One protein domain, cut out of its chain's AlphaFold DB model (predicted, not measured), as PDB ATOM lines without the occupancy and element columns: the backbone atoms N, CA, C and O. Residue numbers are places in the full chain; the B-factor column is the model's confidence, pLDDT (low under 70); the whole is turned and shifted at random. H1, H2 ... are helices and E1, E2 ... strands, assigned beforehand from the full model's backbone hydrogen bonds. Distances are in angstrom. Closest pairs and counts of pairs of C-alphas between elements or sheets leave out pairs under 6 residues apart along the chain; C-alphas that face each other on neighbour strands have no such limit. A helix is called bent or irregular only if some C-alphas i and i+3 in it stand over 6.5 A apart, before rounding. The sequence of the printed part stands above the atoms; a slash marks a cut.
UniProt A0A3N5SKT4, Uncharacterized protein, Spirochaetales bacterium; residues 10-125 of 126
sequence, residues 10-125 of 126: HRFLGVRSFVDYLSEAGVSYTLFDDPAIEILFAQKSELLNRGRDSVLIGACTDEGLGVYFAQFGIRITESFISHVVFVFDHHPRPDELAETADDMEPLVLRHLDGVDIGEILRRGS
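What this domain is: This is residues 10 to 125 of the 126 residues of an uncharacterized protein of Spirochaetales bacterium (UniProt A0A3N5SKT4). A strongly twisted sheet of five strands has the long helix H3 across one face and the short helix H1 on the opposite face, where the sheet curls round H1. H2 packs beside E3 and the first residues of H3, while residues 109 to 125, the last residues of H3 together with the small helix H4, stick out as an arm from the compact body. The printed part has 116 residues with four named helices and five named strands, in the order E1, H1, E2, H2, E3, E4, E5, H3, H4. The sheet runs E1, E5, E4, E3, E2, antiparallel throughout, and the class is mixed, helices and strands. The whole is compact, with a radius of gyration of the C-alphas of 15.5 A and spans of 49 by 33 by 26 A.

Where its parts are: The printed part opens with strand E1, residues 10 to 14, whose C-alpha 10 is at (305.544, 269.116, 202.478). Helix H1 takes residues 18 to 25, 10.5 A from first to last C-alpha, and strand E2 residues 29 to 32. Helix H2 follows at residues 35 to 43, 12.6 A long. Strand E3, residues 54 to 60, is 19.1 A long. E4, residues 68 to 75, measures 23.0 A, and E5, residues 81 to 88, measures 22.4 A. The longest helix, H3, covers residues 94 to 112 and 28.1 A, from C-alpha 94 at (298.888, 253.780, 207.537). It has a kink of 27 degrees near residue 103; it is neither bent nor irregular, but only just, with C-alphas 102 and 105 at 6.4 A. H4, residues 117 to 123, ends with C-alpha 123 at (289.731, 293.043, 209.714).

How they stand to each other: E1 is an edge strand, antiparallel to E5 at 161 degrees, with N 11 and O 85 at 2.8 A, within hydrogen-bond range. E3, E4 and E5 form a meander, each strand the antiparallel neighbour of the one before; E3 and E4 are a hairpin, and so are E4 and E5. N 72 and O 84 are 2.8 A apart between E4 and E5, and N 56 and O 71 are 2.9 A apart between E3 and E4. The other edge strand, E2, is antiparallel to E3 at 133 degrees, with N 30 and O 59 at 2.9 A. H1 is on the sheet, its closest C-alphas to E5 being those of Phe 18 and Val 85, 6.8 A apart. H3 is on the sheet on the opposite face from H1, at a height over the sheet of 9.6 A. It lies over E1, E5 and E4 and only just runs across the strands, at 61 degrees to E1 on the local plane. H2 is on the sheet too, with the closest C-alphas of H2 and E3, those of Ile 37 and Val 55, 6.6 A apart. H2 and H3 touch, through residues 94 to 98 of H3 alone, at a steep tilt of 59 degrees and the same way; their closest C-alphas, Ala 36 and Pro 94, are 4.9 A apart. H4 is not on the sheet and is apart from H3. In H1, H2 and H4 every O i to N i+4 pair is within hydrogen-bond range; in H3 it is 13 of 15.

The domain as a whole: The two C-alphas farthest apart, those of Gly 64 and Ser 125, are 51.0 A apart. Residues 109 to 125, of which 109 to 112 belong to H3 and 117 to 123 to H4, stand free, and the body without them spans 39 by 29 by 24 A. The printed part has no cut and no long link. The mean pLDDT of the printed part is 87.6; residues 63 to 65 and 112 to 125 are under 70.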
ATOM      1  N   HIS A  10     306.946 268.741 202.319       94.94
ATOM      2  CA  HIS A  10     305.544 269.116 202.478       94.94
ATOM      3  C   HIS A  10     305.267 270.530 201.961       94.94
ATOM      4  O   HIS A  10     306.132 271.404 201.956       94.94
ATOM      5  N   ARG A  11     304.027 270.795 201.537       94.00
ATOM      6  CA  ARG A  11     303.627 272.133 201.090       94.00
ATOM      7  C   ARG A  11     302.163 272.441 201.366       94.00
ATOM      8  O   ARG A  11     301.278 271.661 201.023       94.00
ATOM      9  N   PHE A  12     301.909 273.638 201.893       92.50
ATOM     10  CA  PHE A  12     300.572 274.228 201.946       92.50
ATOM     11  C   PHE A  12     300.207 274.808 200.577       92.50
ATOM     12  O   PHE A  12     300.918 275.656 200.034       92.50
ATOM     13  N   LEU A  13     299.100 274.337 200.010       91.50
ATOM     14  CA  LEU A  13     298.654 274.666 198.653       91.50
ATOM     15  C   LEU A  13     297.494 275.672 198.629       91.50
ATOM     16  O   LEU A  13     297.133 276.181 197.565       91.50
ATOM     17  N   GLY A  14     296.917 275.977 199.795       89.50
ATOM     18  CA  GLY A  14     295.728 276.814 199.909       89.50
ATOM     19  C   GLY A  14     294.509 276.107 199.318       89.50
ATOM     20  O   GLY A  14     294.324 274.917 199.527       89.50
ATOM     21  N   VAL A  15     293.675 276.824 198.567       91.31
ATOM     22  CA  VAL A  15     292.384 276.298 198.071       91.31
ATOM     23  C   VAL A  15     292.477 275.436 196.812       91.31
ATOM     24  O   VAL A  15     291.461 274.957 196.321       91.31
ATOM     25  N   ARG A  16     293.679 275.266 196.256       93.19
ATOM     26  CA  ARG A  16     293.898 274.486 195.037       93.19
ATOM     27  C   ARG A  16     294.536 273.149 195.379       93.19
ATOM     28  O   ARG A  16     295.486 273.107 196.159       93.19
ATOM     29  N   SER A  17     294.027 272.069 194.793       94.62
ATOM     30  CA  SER A  17     294.548 270.731 195.060       94.62
ATOM     31  C   SER A  17     295.887 270.498 194.355       94.62
ATOM     32  O   SER A  17     296.194 271.107 193.329       94.62
ATOM     33  N   PHE A  18     296.697 269.590 194.889       95.62
ATOM     34  CA  PHE A  18     297.936 269.130 194.273       95.62
ATOM     35  C   PHE A  18     297.686 268.502 192.905       95.62
ATOM     36  O   PHE A  18     298.418 268.774 191.961       95.62
ATOM     37  N   VAL A  19     296.605 267.735 192.776       94.94
ATOM     38  CA  VAL A  19     296.177 267.131 191.510       94.94
ATOM     39  C   VAL A  19     295.928 268.190 190.428       94.94
ATOM     40  O   VAL A  19     296.333 268.001 189.279       94.94
ATOM     41  N   ASP A  20     295.341 269.337 190.786       95.44
ATOM     42  CA  ASP A  20     295.155 270.445 189.842       95.44
ATOM     43  C   ASP A  20     296.488 271.069 189.414       95.44
ATOM     44  O   ASP A  20     296.604 271.544 188.284       95.44
ATOM     45  N   TYR A  21     297.485 271.109 190.309       94.19
ATOM     46  CA  TYR A  21     298.833 271.579 189.977       94.19
ATOM     47  C   TYR A  21     299.562 270.596 189.060       94.19
ATOM     48  O   TYR A  21     300.159 271.030 188.078       94.19
ATOM     49  N   LEU A  22     299.487 269.290 189.339       93.31
ATOM     50  CA  LEU A  22     300.076 268.255 188.484       93.31
ATOM     51  C   LEU A  22     299.473 268.308 187.077       93.31
ATOM     52  O   LEU A  22     300.207 268.353 186.092       93.31
ATOM     53  N   SER A  23     298.145 268.400 186.990       93.44
ATOM     54  CA  SER A  23     297.428 268.474 185.713       93.44
ATOM     55  C   SER A  23     297.802 269.718 184.901       93.44
ATOM     56  O   SER A  23     298.023 269.619 183.697       93.44
ATOM     57  N   GLU A  24     297.907 270.890 185.537       94.88
ATOM     58  CA  GLU A  24     298.338 272.118 184.850       94.88
ATOM     59  C   GLU A  24     299.798 272.046 184.393       94.88
ATOM     60  O   GLU A  24     300.128 272.519 183.308       94.88
ATOM     61  N   ALA A  25     300.666 271.430 185.197       91.62
ATOM     62  CA  ALA A  25     302.071 271.233 184.856       91.62
ATOM     63  C   ALA A  25     302.291 270.146 183.787       91.62
ATOM     64  O   ALA A  25     303.418 269.974 183.326       91.62
ATOM     65  N   GLY A  26     301.241 269.417 183.390       91.94
ATOM     66  CA  GLY A  26     301.336 268.303 182.449       91.94
ATOM     67  C   GLY A  26     302.028 267.069 183.029       91.94
ATOM     68  O   GLY A  26     302.556 266.271 182.262       91.94
ATOM     69  N   VAL A  27     302.041 266.925 184.357       91.94
ATOM     70  CA  VAL A  27     302.641 265.783 185.058       91.94
ATOM     71  C   VAL A  27     301.618 264.662 185.175       91.94
ATOM     72  O   VAL A  27     300.525 264.863 185.712       91.94
ATOM     73  N   SER A  28     301.974 263.466 184.709       93.69
ATOM     74  CA  SER A  28     301.096 262.299 184.823       93.69
ATOM     75  C   SER A  28     301.111 261.750 186.248       93.69
ATOM     76  O   SER A  28     302.161 261.679 186.893       93.69
ATOM     77  N   TYR A  29     299.953 261.316 186.742       94.62
ATOM     78  CA  TYR A  29     299.830 260.721 188.068       94.62
ATOM     79  C   TYR A  29     298.773 259.619 188.099       94.62
ATOM     80  O   TYR A  29     297.866 259.559 187.268       94.62
ATOM     81  N   THR A  30     298.878 258.753 189.101       95.38
ATOM     82  CA  THR A  30     297.852 257.775 189.468       95.38
ATOM     83  C   THR A  30     297.401 258.048 190.893       95.38
ATOM     84  O   THR A  30     298.229 258.314 191.761       95.38
ATOM     85  N   LEU A  31     296.091 257.988 191.130       96.88
ATOM     86  CA  LEU A  31     295.512 258.004 192.471       96.88
ATOM     87  C   LEU A  31     295.179 256.578 192.890       96.88
ATOM     88  O   LEU A  31     294.681 255.792 192.081       96.88
ATOM     89  N   PHE A  32     295.442 256.265 194.150       95.88
ATOM     90  CA  PHE A  32     295.175 254.956 194.723       95.88
ATOM     91  C   PHE A  32     293.882 254.987 195.536       95.88
ATOM     92  O   PHE A  32     293.642 255.908 196.318       95.88
ATOM     93  N   ASP A  33     293.056 253.957 195.351       95.06
ATOM     94  CA  ASP A  33     291.959 253.636 196.263       95.06
ATOM     95  C   ASP A  33     292.538 252.811 197.415       95.06
ATOM     96  O   ASP A  33     292.583 251.579 197.366       95.06
ATOM     97  N   ASP A  34     293.126 253.510 198.386       93.44
ATOM     98  CA  ASP A  34     293.947 252.885 199.418       93.44
ATOM     99  C   ASP A  34     293.179 252.693 200.742       93.44
ATOM    100  O   ASP A  34     292.705 253.677 201.328       93.44
ATOM    101  N   PRO A  35     293.093 251.461 201.286       94.00
ATOM    102  CA  PRO A  35     292.438 251.207 202.571       94.00
ATOM    103  C   PRO A  35     293.095 251.936 203.756       94.00
ATOM    104  O   PRO A  35     292.441 252.146 204.781       94.00
ATOM    105  N   ALA A  36     294.357 252.355 203.637       94.94
ATOM    106  CA  ALA A  36     295.054 253.176 204.619       94.94
ATOM    107  C   ALA A  36     294.335 254.502 204.885       94.94
ATOM    108  O   ALA A  36     294.408 255.008 206.003       94.94
ATOM    109  N   ILE A  37     293.594 255.038 203.908       95.94
ATOM    110  CA  ILE A  37     292.809 256.267 204.074       95.94
ATOM    111  C   ILE A  37     291.711 256.067 205.126       95.94
ATOM    112  O   ILE A  37     291.553 256.890 206.027       95.94
ATOM    113  N   GLU A  38     290.973 254.959 205.064       95.69
ATOM    114  CA  GLU A  38     289.920 254.674 206.047       95.69
ATOM    115  C   GLU A  38     290.505 254.379 207.432       95.69
ATOM    116  O   GLU A  38     289.966 254.823 208.449       95.69
ATOM    117  N   ILE A  39     291.649 253.688 207.483       95.56
ATOM    118  CA  ILE A  39     292.381 253.449 208.732       95.56
ATOM    119  C   ILE A  39     292.811 254.777 209.362       95.56
ATOM    120  O   ILE A  39     292.614 254.974 210.561       95.56
ATOM    121  N   LEU A  40     293.347 255.700 208.563       96.50
ATOM    122  CA  LEU A  40     293.764 257.024 209.007       96.50
ATOM    123  C   LEU A  40     292.593 257.808 209.611       96.50
ATOM    124  O   LEU A  40     292.716 258.319 210.722       96.50
ATOM    125  N   PHE A  41     291.447 257.872 208.929       96.50
ATOM    126  CA  PHE A  41     290.269 258.566 209.463       96.50
ATOM    127  C   PHE A  41     289.752 257.940 210.762       96.50
ATOM    128  O   PHE A  41     289.286 258.661 211.643       96.50
ATOM    129  N   ALA A  42     289.846 256.616 210.911       95.19
ATOM    130  CA  ALA A  42     289.485 255.945 212.155       95.19
ATOM    131  C   ALA A  42     290.472 256.267 213.292       95.19
ATOM    132  O   ALA A  42     290.049 256.579 214.406       95.19
ATOM    133  N   GLN A  43     291.778 256.218 213.015       95.81
ATOM    134  CA  GLN A  43     292.833 256.461 214.005       95.81
ATOM    135  C   GLN A  43     292.937 257.929 214.423       95.81
ATOM    136  O   GLN A  43     293.221 258.210 215.582       95.81
ATOM    137  N   LYS A  44     292.701 258.859 213.494       94.75
ATOM    138  CA  LYS A  44     292.863 260.307 213.684       94.75
ATOM    139  C   LYS A  44     291.533 261.052 213.652       94.75
ATOM    140  O   LYS A  44     291.481 262.197 213.219       94.75
ATOM    141  N   SER A  45     290.462 260.428 214.139       93.50
ATOM    142  CA  SER A  45     289.112 261.023 214.180       93.50
ATOM    143  C   SER A  45     289.007 262.317 215.005       93.50
ATOM    144  O   SER A  45     288.072 263.095 214.825       93.50
ATOM    145  N   GLU A  46     289.972 262.561 215.895       91.31
ATOM    146  CA  GLU A  46     290.114 263.802 216.664       91.31
ATOM    147  C   GLU A  46     290.715 264.966 215.858       91.31
ATOM    148  O   GLU A  46     290.441 266.123 216.169       91.31
ATOM    149  N   LEU A  47     291.486 264.666 214.805       90.06
ATOM    150  CA  LEU A  47     292.121 265.646 213.916       90.06
ATOM    151  C   LEU A  47     291.399 265.773 212.570       90.06
ATOM    152  O   LEU A  47     291.363 266.852 211.983       90.06
ATOM    153  N   LEU A  48     290.842 264.670 212.067       93.06
ATOM    154  CA  LEU A  48     290.270 264.544 210.732       93.06
ATOM    155  C   LEU A  48     288.810 264.108 210.799       93.06
ATOM    156  O   LEU A  48     288.448 263.126 211.446       93.06
ATOM    157  N   ASN A  49     287.965 264.788 210.035       93.81
ATOM    158  CA  ASN A  49     286.556 264.469 209.910       93.81
ATOM    159  C   ASN A  49     286.258 263.830 208.550       93.81
ATOM    160  O   ASN A  49     286.198 264.516 207.530       93.81
ATOM    161  N   ARG A  50     285.956 262.527 208.539       93.06
ATOM    162  CA  ARG A  50     285.689 261.750 207.310       93.06
ATOM    163  C   ARG A  50     284.620 262.345 206.387       93.06
ATOM    164  O   ARG A  50     284.687 262.146 205.175       93.06
ATOM    165  N   GLY A  51     283.618 263.024 206.951       92.81
ATOM    166  CA  GLY A  51     282.509 263.615 206.199       92.81
ATOM    167  C   GLY A  51     282.785 265.024 205.670       92.81
ATOM    168  O   GLY A  51     281.993 265.540 204.880       92.81
ATOM    169  N   ARG A  52     283.867 265.672 206.113       92.12
ATOM    170  CA  ARG A  52     284.184 267.066 205.766       92.12
ATOM    171  C   ARG A  52     285.518 267.221 205.063       92.12
ATOM    172  O   ARG A  52     285.584 268.038 204.139       92.12
ATOM    173  N   ASP A  53     286.499 266.450 205.498       94.50
ATOM    174  CA  ASP A  53     287.872 266.470 205.028       94.50
ATOM    175  C   ASP A  53     288.093 265.379 203.980       94.50
ATOM    176  O   ASP A  53     287.316 264.428 203.848       94.50
ATOM    177  N   SER A  54     289.163 265.523 203.211       95.19
ATOM    178  CA  SER A  54     289.563 264.571 202.185       95.19
ATOM    179  C   SER A  54     291.017 264.171 202.356       95.19
ATOM    180  O   SER A  54     291.852 264.961 202.786       95.19
ATOM    181  N   VAL A  55     291.323 262.929 201.999       97.19
ATOM    182  CA  VAL A  55     292.695 262.446 201.877       97.19
ATOM    183  C   VAL A  55     292.807 261.750 200.532       97.19
ATOM    184  O   VAL A  55     291.925 260.977 200.161       97.19
ATOM    185  N   LEU A  56     293.861 262.065 199.787       97.38
ATOM    186  CA  LEU A  56     294.212 261.404 198.533       97.38
ATOM    187  C   LEU A  56     295.622 260.850 198.656       97.38
ATOM    188  O   LEU A  56     296.500 261.543 199.166       97.38
ATOM    189  N   ILE A  57     295.839 259.646 198.139       97.75
ATOM    190  CA  ILE A  57     297.169 259.058 197.998       97.75
ATOM    191  C   ILE A  57     297.398 258.799 196.516       97.75
ATOM    192  O   ILE A  57     296.494 258.352 195.807       97.75
ATOM    193  N   GLY A  58     298.591 259.110 196.033       96.69
ATOM    194  CA  GLY A  58     298.937 258.887 194.641       96.69
ATOM    195  C   GLY A  58     300.430 258.821 194.398       96.69
ATOM    196  O   GLY A  58     301.241 258.952 195.314       96.69
ATOM    197  N   ALA A  59     300.779 258.613 193.136       95.94
ATOM    198  CA  ALA A  59     302.149 258.640 192.655       95.94
ATOM    199  C   ALA A  59     302.231 259.381 191.324       95.94
ATOM    200  O   ALA A  59     301.354 259.232 190.468       95.94
ATOM    201  N   CYS A  60     303.298 260.150 191.136       93.94
ATOM    202  CA  CYS A  60     303.651 260.697 189.833       93.94
ATOM    203  C   CYS A  60     304.196 259.560 188.956       93.94
ATOM    204  O   CYS A  60     305.057 258.795 189.392       93.94
ATOM    205  N   THR A  61     303.690 259.434 187.731       87.62
ATOM    206  CA  THR A  61     303.998 258.309 186.830       87.62
ATOM    207  C   THR A  61     304.922 258.674 185.676       87.62
ATOM    208  O   THR A  61     305.242 257.801 184.871       87.62
ATOM    209  N   ASP A  62     305.348 259.933 185.568       82.62
ATOM    210  CA  ASP A  62     306.356 260.318 184.578       82.62
ATOM    211  C   ASP A  62     307.679 259.576 184.861       82.62
ATOM    212  O   ASP A  62     308.055 259.343 186.016       82.62
ATOM    213  N   GLU A  63     308.345 259.140 183.788       61.97
ATOM    214  CA  GLU A  63     309.374 258.094 183.814       61.97
ATOM    215  C   GLU A  63     310.442 258.299 184.905       61.97
ATOM    216  O   GLU A  63     311.254 259.221 184.859       61.97
ATOM    217  N   GLY A  64     310.469 257.375 185.875       62.12
ATOM    218  CA  GLY A  64     311.556 257.228 186.848       62.12
ATOM    219  C   GLY A  64     311.461 258.081 188.113       62.12
ATOM    220  O   GLY A  64     312.377 258.013 188.928       62.12
ATOM    221  N   LEU A  65     310.386 258.852 188.312       68.44
ATOM    222  CA  LEU A  65     310.305 259.763 189.456       68.44
ATOM    223  C   LEU A  65     310.168 259.046 190.807       68.44
ATOM    224  O   LEU A  65     310.726 259.532 191.781       68.44
ATOM    225  N   GLY A  66     309.484 257.898 190.894       81.75
ATOM    226  CA  GLY A  66     309.332 257.179 192.173       81.75
ATOM    227  C   GLY A  66     308.768 258.059 193.301       81.75
ATOM    228  O   GLY A  66     309.061 257.825 194.467       81.75
ATOM    229  N   VAL A  67     308.007 259.100 192.940       91.62
ATOM    230  CA  VAL A  67     307.480 260.102 193.866       91.62
ATOM    231  C   VAL A  67     306.038 259.759 194.198       91.62
ATOM    232  O   VAL A  67     305.170 259.760 193.322       91.62
ATOM    233  N   TYR A  68     305.791 259.526 195.477       96.12
ATOM    234  CA  TYR A  68     304.472 259.309 196.049       96.12
ATOM    235  C   TYR A  68     304.027 260.561 196.795       96.12
ATOM    236  O   TYR A  68     304.843 261.375 197.231       96.12
ATOM    237  N   PHE A  69     302.722 260.739 196.946       96.81
ATOM    238  CA  PHE A  69     302.181 261.852 197.706       96.81
ATOM    239  C   PHE A  69     300.941 261.453 198.494       96.81
ATOM    240  O   PHE A  69     300.135 260.638 198.043       96.81
ATOM    241  N   ALA A  70     300.771 262.097 199.645       98.00
ATOM    242  CA  ALA A  70     299.520 262.137 200.385       98.00
ATOM    243  C   ALA A  70     299.050 263.591 200.471       98.00
ATOM    244  O   ALA A  70     299.781 264.469 200.929       98.00
ATOM    245  N   GLN A  71     297.831 263.863 200.018       97.69
ATOM    246  CA  GLN A  71     297.214 265.179 200.111       97.69
ATOM    247  C   GLN A  71     296.078 265.142 201.123       97.69
ATOM    248  O   GLN A  71     295.125 264.392 200.941       97.69
ATOM    249  N   PHE A  72     296.127 266.037 202.102       97.06
ATOM    250  CA  PHE A  72     295.052 266.279 203.051       97.06
ATOM    251  C   PHE A  72     294.309 267.548 202.632       97.06
ATOM    252  O   PHE A  72     294.897 268.623 202.518       97.06
ATOM    253  N   GLY A  73     293.017 267.418 202.357       95.88
ATOM    254  CA  GLY A  73     292.091 268.526 202.179       95.88
ATOM    255  C   GLY A  73     291.318 268.760 203.468       95.88
ATOM    256  O   GLY A  73     290.385 268.020 203.762       95.88
ATOM    257  N   ILE A  74     291.679 269.797 204.213       93.06
ATOM    258  CA  ILE A  74     291.035 270.163 205.474       93.06
ATOM    259  C   ILE A  74     290.005 271.252 205.217       93.06
ATOM    260  O   ILE A  74     290.312 272.306 204.650       93.06
ATOM    261  N   ARG A  75     288.761 271.017 205.626       90.38
ATOM    262  CA  ARG A  75     287.691 271.996 205.455       90.38
ATOM    263  C   ARG A  75     287.843 273.138 206.458       90.38
ATOM    264  O   ARG A  75     287.676 272.937 207.655       90.38
ATOM    265  N   ILE A  76     288.079 274.352 205.959       84.44
ATOM    266  CA  ILE A  76     288.199 275.559 206.796       84.44
ATOM    267  C   ILE A  76     286.852 276.288 206.906       84.44
ATOM    268  O   ILE A  76     286.508 276.809 207.965       84.44
ATOM    269  N   THR A  77     286.056 276.306 205.832       82.44
ATOM    270  CA  THR A  77     284.695 276.875 205.818       82.44
ATOM    271  C   THR A  77     283.734 275.966 205.048       82.44
ATOM    272  O   THR A  77     284.150 274.969 204.464       82.44
ATOM    273  N   GLU A  78     282.438 276.292 205.000       79.81
ATOM    274  CA  GLU A  78     281.462 275.513 204.217       79.81
ATOM    275  C   GLU A  78     281.814 275.409 202.725       79.81
ATOM    276  O   GLU A  78     281.487 274.405 202.093       79.81
ATOM    277  N   SER A  79     282.499 276.419 202.182       82.00
ATOM    278  CA  SER A  79     282.825 276.524 200.755       82.00
ATOM    279  C   SER A  79     284.299 276.291 200.432       82.00
ATOM    280  O   SER A  79     284.629 276.137 199.260       82.00
ATOM    281  N   PHE A  80     285.186 276.272 201.432       87.00
ATOM    282  CA  PHE A  80     286.628 276.201 201.205       87.00
ATOM    283  C   PHE A  80     287.275 275.018 201.920       87.00
ATOM    284  O   PHE A  80     287.160 274.845 203.137       87.00
ATOM    285  N   ILE A  81     288.018 274.246 201.129       90.56
ATOM    286  CA  ILE A  81     288.941 273.212 201.582       90.56
ATOM    287  C   ILE A  81     290.349 273.740 201.329       90.56
ATOM    288  O   ILE A  81     290.641 274.229 200.240       90.56
ATOM    289  N   SER A  82     291.201 273.675 202.345       92.75
ATOM    290  CA  SER A  82     292.625 273.942 202.200       92.75
ATOM    291  C   SER A  82     293.369 272.638 202.024       92.75
ATOM    292  O   SER A  82     293.127 271.673 202.742       92.75
ATOM    293  N   HIS A  83     294.309 272.630 201.098       95.25
ATOM    294  CA  HIS A  83     295.102 271.469 200.765       95.25
ATOM    295  C   HIS A  83     296.511 271.617 201.324       95.25
ATOM    296  O   HIS A  83     297.165 272.652 201.169       95.25
ATOM    297  N   VAL A  84     296.988 270.553 201.950       95.56
ATOM    298  CA  VAL A  84     298.397 270.331 202.255       95.56
ATOM    299  C   VAL A  84     298.807 269.024 201.596       95.56
ATOM    300  O   VAL A  84     298.049 268.054 201.601       95.56
ATOM    301  N   VAL A  85     299.977 269.014 200.973       97.25
ATOM    302  CA  VAL A  85     300.548 267.817 200.358       97.25
ATOM    303  C   VAL A  85     301.840 267.448 201.058       97.25
ATOM    304  O   VAL A  85     302.632 268.325 201.396       97.25
ATOM    305  N   PHE A  86     302.041 266.153 201.241       97.56
ATOM    306  CA  PHE A  86     303.266 265.541 201.724       97.56
ATOM    307  C   PHE A  86     303.798 264.606 200.645       97.56
ATOM    308  O   PHE A  86     303.021 263.899 200.000       97.56
ATOM    309  N   VAL A  87     305.108 264.636 200.433       96.62
ATOM    310  CA  VAL A  87     305.803 263.892 199.384       96.62
ATOM    311  C   VAL A  87     306.637 262.791 200.018       96.62
ATOM    312  O   VAL A  87     307.343 263.032 200.994       96.62
ATOM    313  N   PHE A  88     306.579 261.599 199.440       96.12
ATOM    314  CA  PHE A  88     307.238 260.389 199.913       96.12
ATOM    315  C   PHE A  88     308.056 259.777 198.769       96.12
ATOM    316  O   PHE A  88     307.712 259.921 197.594       96.12
ATOM    317  N   ASP A  89     309.126 259.069 199.110       94.62
ATOM    318  CA  ASP A  89     309.922 258.250 198.183       94.62
ATOM    319  C   ASP A  89     309.436 256.786 198.114       94.62
ATOM    320  O   ASP A  89     309.994 255.953 197.399       94.62
ATOM    321  N   HIS A  90     308.367 256.471 198.845       94.38
ATOM    322  CA  HIS A  90     307.703 255.177 198.885       94.38
ATOM    323  C   HIS A  90     306.194 255.369 199.042       94.38
ATOM    324  O   HIS A  90     305.717 256.436 199.427       94.38
ATOM    325  N   HIS A  91     305.423 254.321 198.758       95.62
ATOM    326  CA  HIS A  91     303.995 254.346 199.040       95.62
ATOM    327  C   HIS A  91     303.773 254.465 200.559       95.62
ATOM    328  O   HIS A  91     304.175 253.540 201.272       95.62
ATOM    329  N   PRO A  92     303.116 255.527 201.063       96.06
ATOM    330  CA  PRO A  92     302.985 255.746 202.497       96.06
ATOM    331  C   PRO A  92     302.142 254.650 203.149       96.06
ATOM    332  O   PRO A  92     301.119 254.221 202.603       96.06
ATOM    333  N   ARG A  93     302.576 254.197 204.323       95.56
ATOM    334  CA  ARG A  93     301.882 253.215 205.159       95.56
ATOM    335  C   ARG A  93     300.882 253.904 206.100       95.56
ATOM    336  O   ARG A  93     301.009 255.099 206.368       95.56
ATOM    337  N   PRO A  94     299.886 253.181 206.647       94.81
ATOM    338  CA  PRO A  94     298.888 253.780 207.537       94.81
ATOM    339  C   PRO A  94     299.476 254.506 208.758       94.81
ATOM    340  O   PRO A  94     298.979 255.560 209.143       94.81
ATOM    341  N   ASP A  95     300.536 253.962 209.356       95.50
ATOM    342  CA  ASP A  95     301.255 254.557 210.487       95.50
ATOM    343  C   ASP A  95     301.985 255.851 210.100       95.50
ATOM    344  O   ASP A  95     301.950 256.830 210.843       95.50
ATOM    345  N   GLU A  96     302.566 255.896 208.904       96.44
ATOM    346  CA  GLU A  96     303.247 257.080 208.365       96.44
ATOM    347  C   GLU A  96     302.261 258.199 208.026       96.44
ATOM    348  O   GLU A  96     302.532 259.375 208.278       96.44
ATOM    349  N   LEU A  97     301.083 257.849 207.506       96.81
ATOM    350  CA  LEU A  97     299.992 258.800 207.294       96.81
ATOM    351  C   LEU A  97     299.484 259.377 208.618       96.81
ATOM    352  O   LEU A  97     299.186 260.568 208.694       96.81
ATOM    353  N   ALA A  98     299.387 258.543 209.654       96.06
ATOM    354  CA  ALA A  98     298.980 258.971 210.984       96.06
ATOM    355  C   ALA A  98     299.998 259.948 211.596       96.06
ATOM    356  O   ALA A  98     299.592 260.987 212.112       96.06
ATOM    357  N   GLU A  99     301.298 259.665 211.479       95.56
ATOM    358  CA  GLU A  99     302.353 260.599 211.899       95.56
ATOM    359  C   GLU A  99     302.313 261.902 211.086       95.56
ATOM    360  O   GLU A  99     302.436 262.997 211.633       95.56
ATOM    361  N   THR A 100     302.077 261.801 209.779       95.56
ATOM    362  CA  THR A 100     301.939 262.964 208.892       95.56
ATOM    363  C   THR A 100     300.761 263.853 209.297       95.56
ATOM    364  O   THR A 100     300.869 265.080 209.279       95.56
ATOM    365  N   ALA A 101     299.637 263.253 209.700       95.06
ATOM    366  CA  ALA A 101     298.492 263.992 210.216       95.06
ATOM    367  C   ALA A 101     298.818 264.714 211.535       95.06
ATOM    368  O   ALA A 101     298.444 265.877 211.689       95.06
ATOM    369  N   ASP A 102     299.552 264.069 212.447       94.50
ATOM    370  CA  ASP A 102     299.990 264.688 213.710       94.50
ATOM    371  C   ASP A 102     300.925 265.879 213.480       94.50
ATOM    372  O   ASP A 102     300.894 266.855 214.227       94.50
ATOM    373  N   ASP A 103     301.731 265.835 212.420       93.25
ATOM    374  CA  ASP A 103     302.635 266.925 212.064       93.25
ATOM    375  C   ASP A 103     301.919 268.166 211.520       93.25
ATOM    376  O   ASP A 103     302.493 269.256 211.544       93.25
ATOM    377  N   MET A 104     300.670 268.057 211.054       89.56
ATOM    378  CA  MET A 104     299.963 269.208 210.484       89.56
ATOM    379  C   MET A 104     299.816 270.351 211.494       89.56
ATOM    380  O   MET A 104     300.063 271.505 211.143       89.56
ATOM    381  N   GLU A 105     299.456 270.061 212.746       86.25
ATOM    382  CA  GLU A 105     299.274 271.081 213.783       86.25
ATOM    383  C   GLU A 105     300.563 271.873 214.081       86.25
ATOM    384  O   GLU A 105     300.548 273.101 213.933       86.25
ATOM    385  N   PRO A 106     301.708 271.246 214.425       87.69
ATOM    386  CA  PRO A 106     302.946 271.986 214.644       87.69
ATOM    387  C   PRO A 106     303.450 272.687 213.375       87.69
ATOM    388  O   PRO A 106     304.051 273.758 213.482       87.69
ATOM    389  N   LEU A 107     303.205 272.142 212.177       86.19
ATOM    390  CA  LEU A 107     303.551 272.810 210.919       86.19
ATOM    391  C   LEU A 107     302.722 274.079 210.697       86.19
ATOM    392  O   LEU A 107     303.282 275.107 210.310       86.19
ATOM    393  N   VAL A 108     301.419 274.040 210.982       82.12
ATOM    394  CA  VAL A 108     300.543 275.219 210.930       82.12
ATOM    395  C   VAL A 108     300.977 276.249 211.971       82.12
ATOM    396  O   VAL A 108     301.171 277.412 211.622       82.12
ATOM    397  N   LEU A 109     301.204 275.837 213.222       81.06
ATOM    398  CA  LEU A 109     301.624 276.738 214.301       81.06
ATOM    399  C   LEU A 109     302.926 277.476 213.970       81.06
ATOM    400  O   LEU A 109     303.005 278.681 214.184       81.06
ATOM    401  N   ARG A 110     303.915 276.799 213.372       79.06
ATOM    402  CA  ARG A 110     305.166 277.439 212.925       79.06
ATOM    403  C   ARG A 110     304.954 278.517 211.866       79.06
ATOM    404  O   ARG A 110     305.709 279.480 211.836       79.06
ATOM    405  N   HIS A 111     303.959 278.358 210.996       71.12
ATOM    406  CA  HIS A 111     303.625 279.365 209.984       71.12
ATOM    407  C   HIS A 111     302.773 280.513 210.545       71.12
ATOM    408  O   HIS A 111     302.699 281.574 209.926       71.12
ATOM    409  N   LEU A 112     302.137 280.317 211.704       66.44
ATOM    410  CA  LEU A 112     301.420 281.358 212.442       66.44
ATOM    411  C   LEU A 112     302.320 282.116 213.428       66.44
ATOM    412  O   LEU A 112     301.959 283.208 213.860       66.44
ATOM    413  N   ASP A 113     303.478 281.564 213.787       58.22
ATOM    414  CA  ASP A 113     304.411 282.190 214.720       58.22
ATOM    415  C   ASP A 113     304.976 283.488 214.108       58.22
ATOM    416  O   ASP A 113     305.671 283.480 213.091       58.22
ATOM    417  N   GLY A 114     304.609 284.633 214.695       56.56
ATOM    418  CA  GLY A 114     304.876 285.976 214.157       56.56
ATOM    419  C   GLY A 114     303.690 286.655 213.455       56.56
ATOM    420  O   GLY A 114     303.798 287.825 213.084       56.56
ATOM    421  N   VAL A 115     302.549 285.975 213.311       58.97
ATOM    422  CA  VAL A 115     301.286 286.561 212.839       58.97
ATOM    423  C   VAL A 115     300.498 287.101 214.036       58.97
ATOM    424  O   VAL A 115     300.104 286.343 214.923       58.97
ATOM    425  N   ASP A 116     300.226 288.409 214.072       60.62
ATOM    426  CA  ASP A 116     299.349 288.995 215.093       60.62
ATOM    427  C   ASP A 116     297.887 288.615 214.807       60.62
ATOM    428  O   ASP A 116     297.178 289.249 214.018       60.62
ATOM    429  N   ILE A 117     297.423 287.552 215.465       58.62
ATOM    430  CA  ILE A 117     296.041 287.055 215.381       58.62
ATOM    431  C   ILE A 117     295.028 288.166 215.730       58.62
ATOM    432  O   ILE A 117     293.919 288.193 215.186       58.62
ATOM    433  N   GLY A 118     295.411 289.131 216.578       59.78
ATOM    434  CA  GLY A 118     294.582 290.282 216.930       59.78
ATOM    435  C   GLY A 118     294.298 291.222 215.753       59.78
ATOM    436  O   GLY A 118     293.232 291.844 215.708       59.78
ATOM    437  N   GLU A 119     295.196 291.303 214.770       55.47
ATOM    438  CA  GLU A 119     295.004 292.127 213.572       55.47
ATOM    439  C   GLU A 119     294.048 291.462 212.565       55.47
ATOM    440  O   GLU A 119     293.206 292.136 211.963       55.47
ATOM    441  N   ILE A 120     294.107 290.131 212.439       58.62
ATOM    442  CA  ILE A 120     293.233 289.347 211.549       58.62
ATOM    443  C   ILE A 120     291.772 289.430 212.011       58.62
ATOM    444  O   ILE A 120     290.876 289.690 211.203       58.62
ATOM    445  N   LEU A 121     291.523 289.295 213.317       53.19
ATOM    446  CA  LEU A 121     290.172 289.364 213.886       53.19
ATOM    447  C   LEU A 121     289.543 290.766 213.770       53.19
ATOM    448  O   LEU A 121     288.329 290.886 213.599       53.19
ATOM    449  N   ARG A 122     290.351 291.837 213.790       53.88
ATOM    450  CA  ARG A 122     289.863 293.212 213.569       53.88
ATOM    451  C   ARG A 122     289.421 293.467 212.129       53.88
ATOM    452  O   ARG A 122     288.484 294.231 211.925       53.88
ATOM    453  N   ARG A 123     290.063 292.841 211.138       51.47
ATOM    454  CA  ARG A 123     289.731 293.043 209.714       51.47
ATOM    455  C   ARG A 123     288.500 292.264 209.247       51.47
ATOM    456  O   ARG A 123     287.864 292.695 208.296       51.47
ATOM    457  N   GLY A 124     288.138 291.167 209.916       44.09
ATOM    458  CA  GLY A 124     286.935 290.378 209.603       44.09
ATOM    459  C   GLY A 124     285.617 290.943 210.151       44.09
ATOM    460  O   GLY A 124     284.574 290.330 209.958       44.09
ATOM    461  N   SER A 125     285.657 292.083 210.850       45.59
ATOM    462  CA  SER A 125     284.482 292.740 211.453       45.59
ATOM    463  C   SER A 125     283.943 293.915 210.617       45.59
ATOM    464  O   SER A 125     283.275 294.793 211.166       45.59
TER     465      SER A 125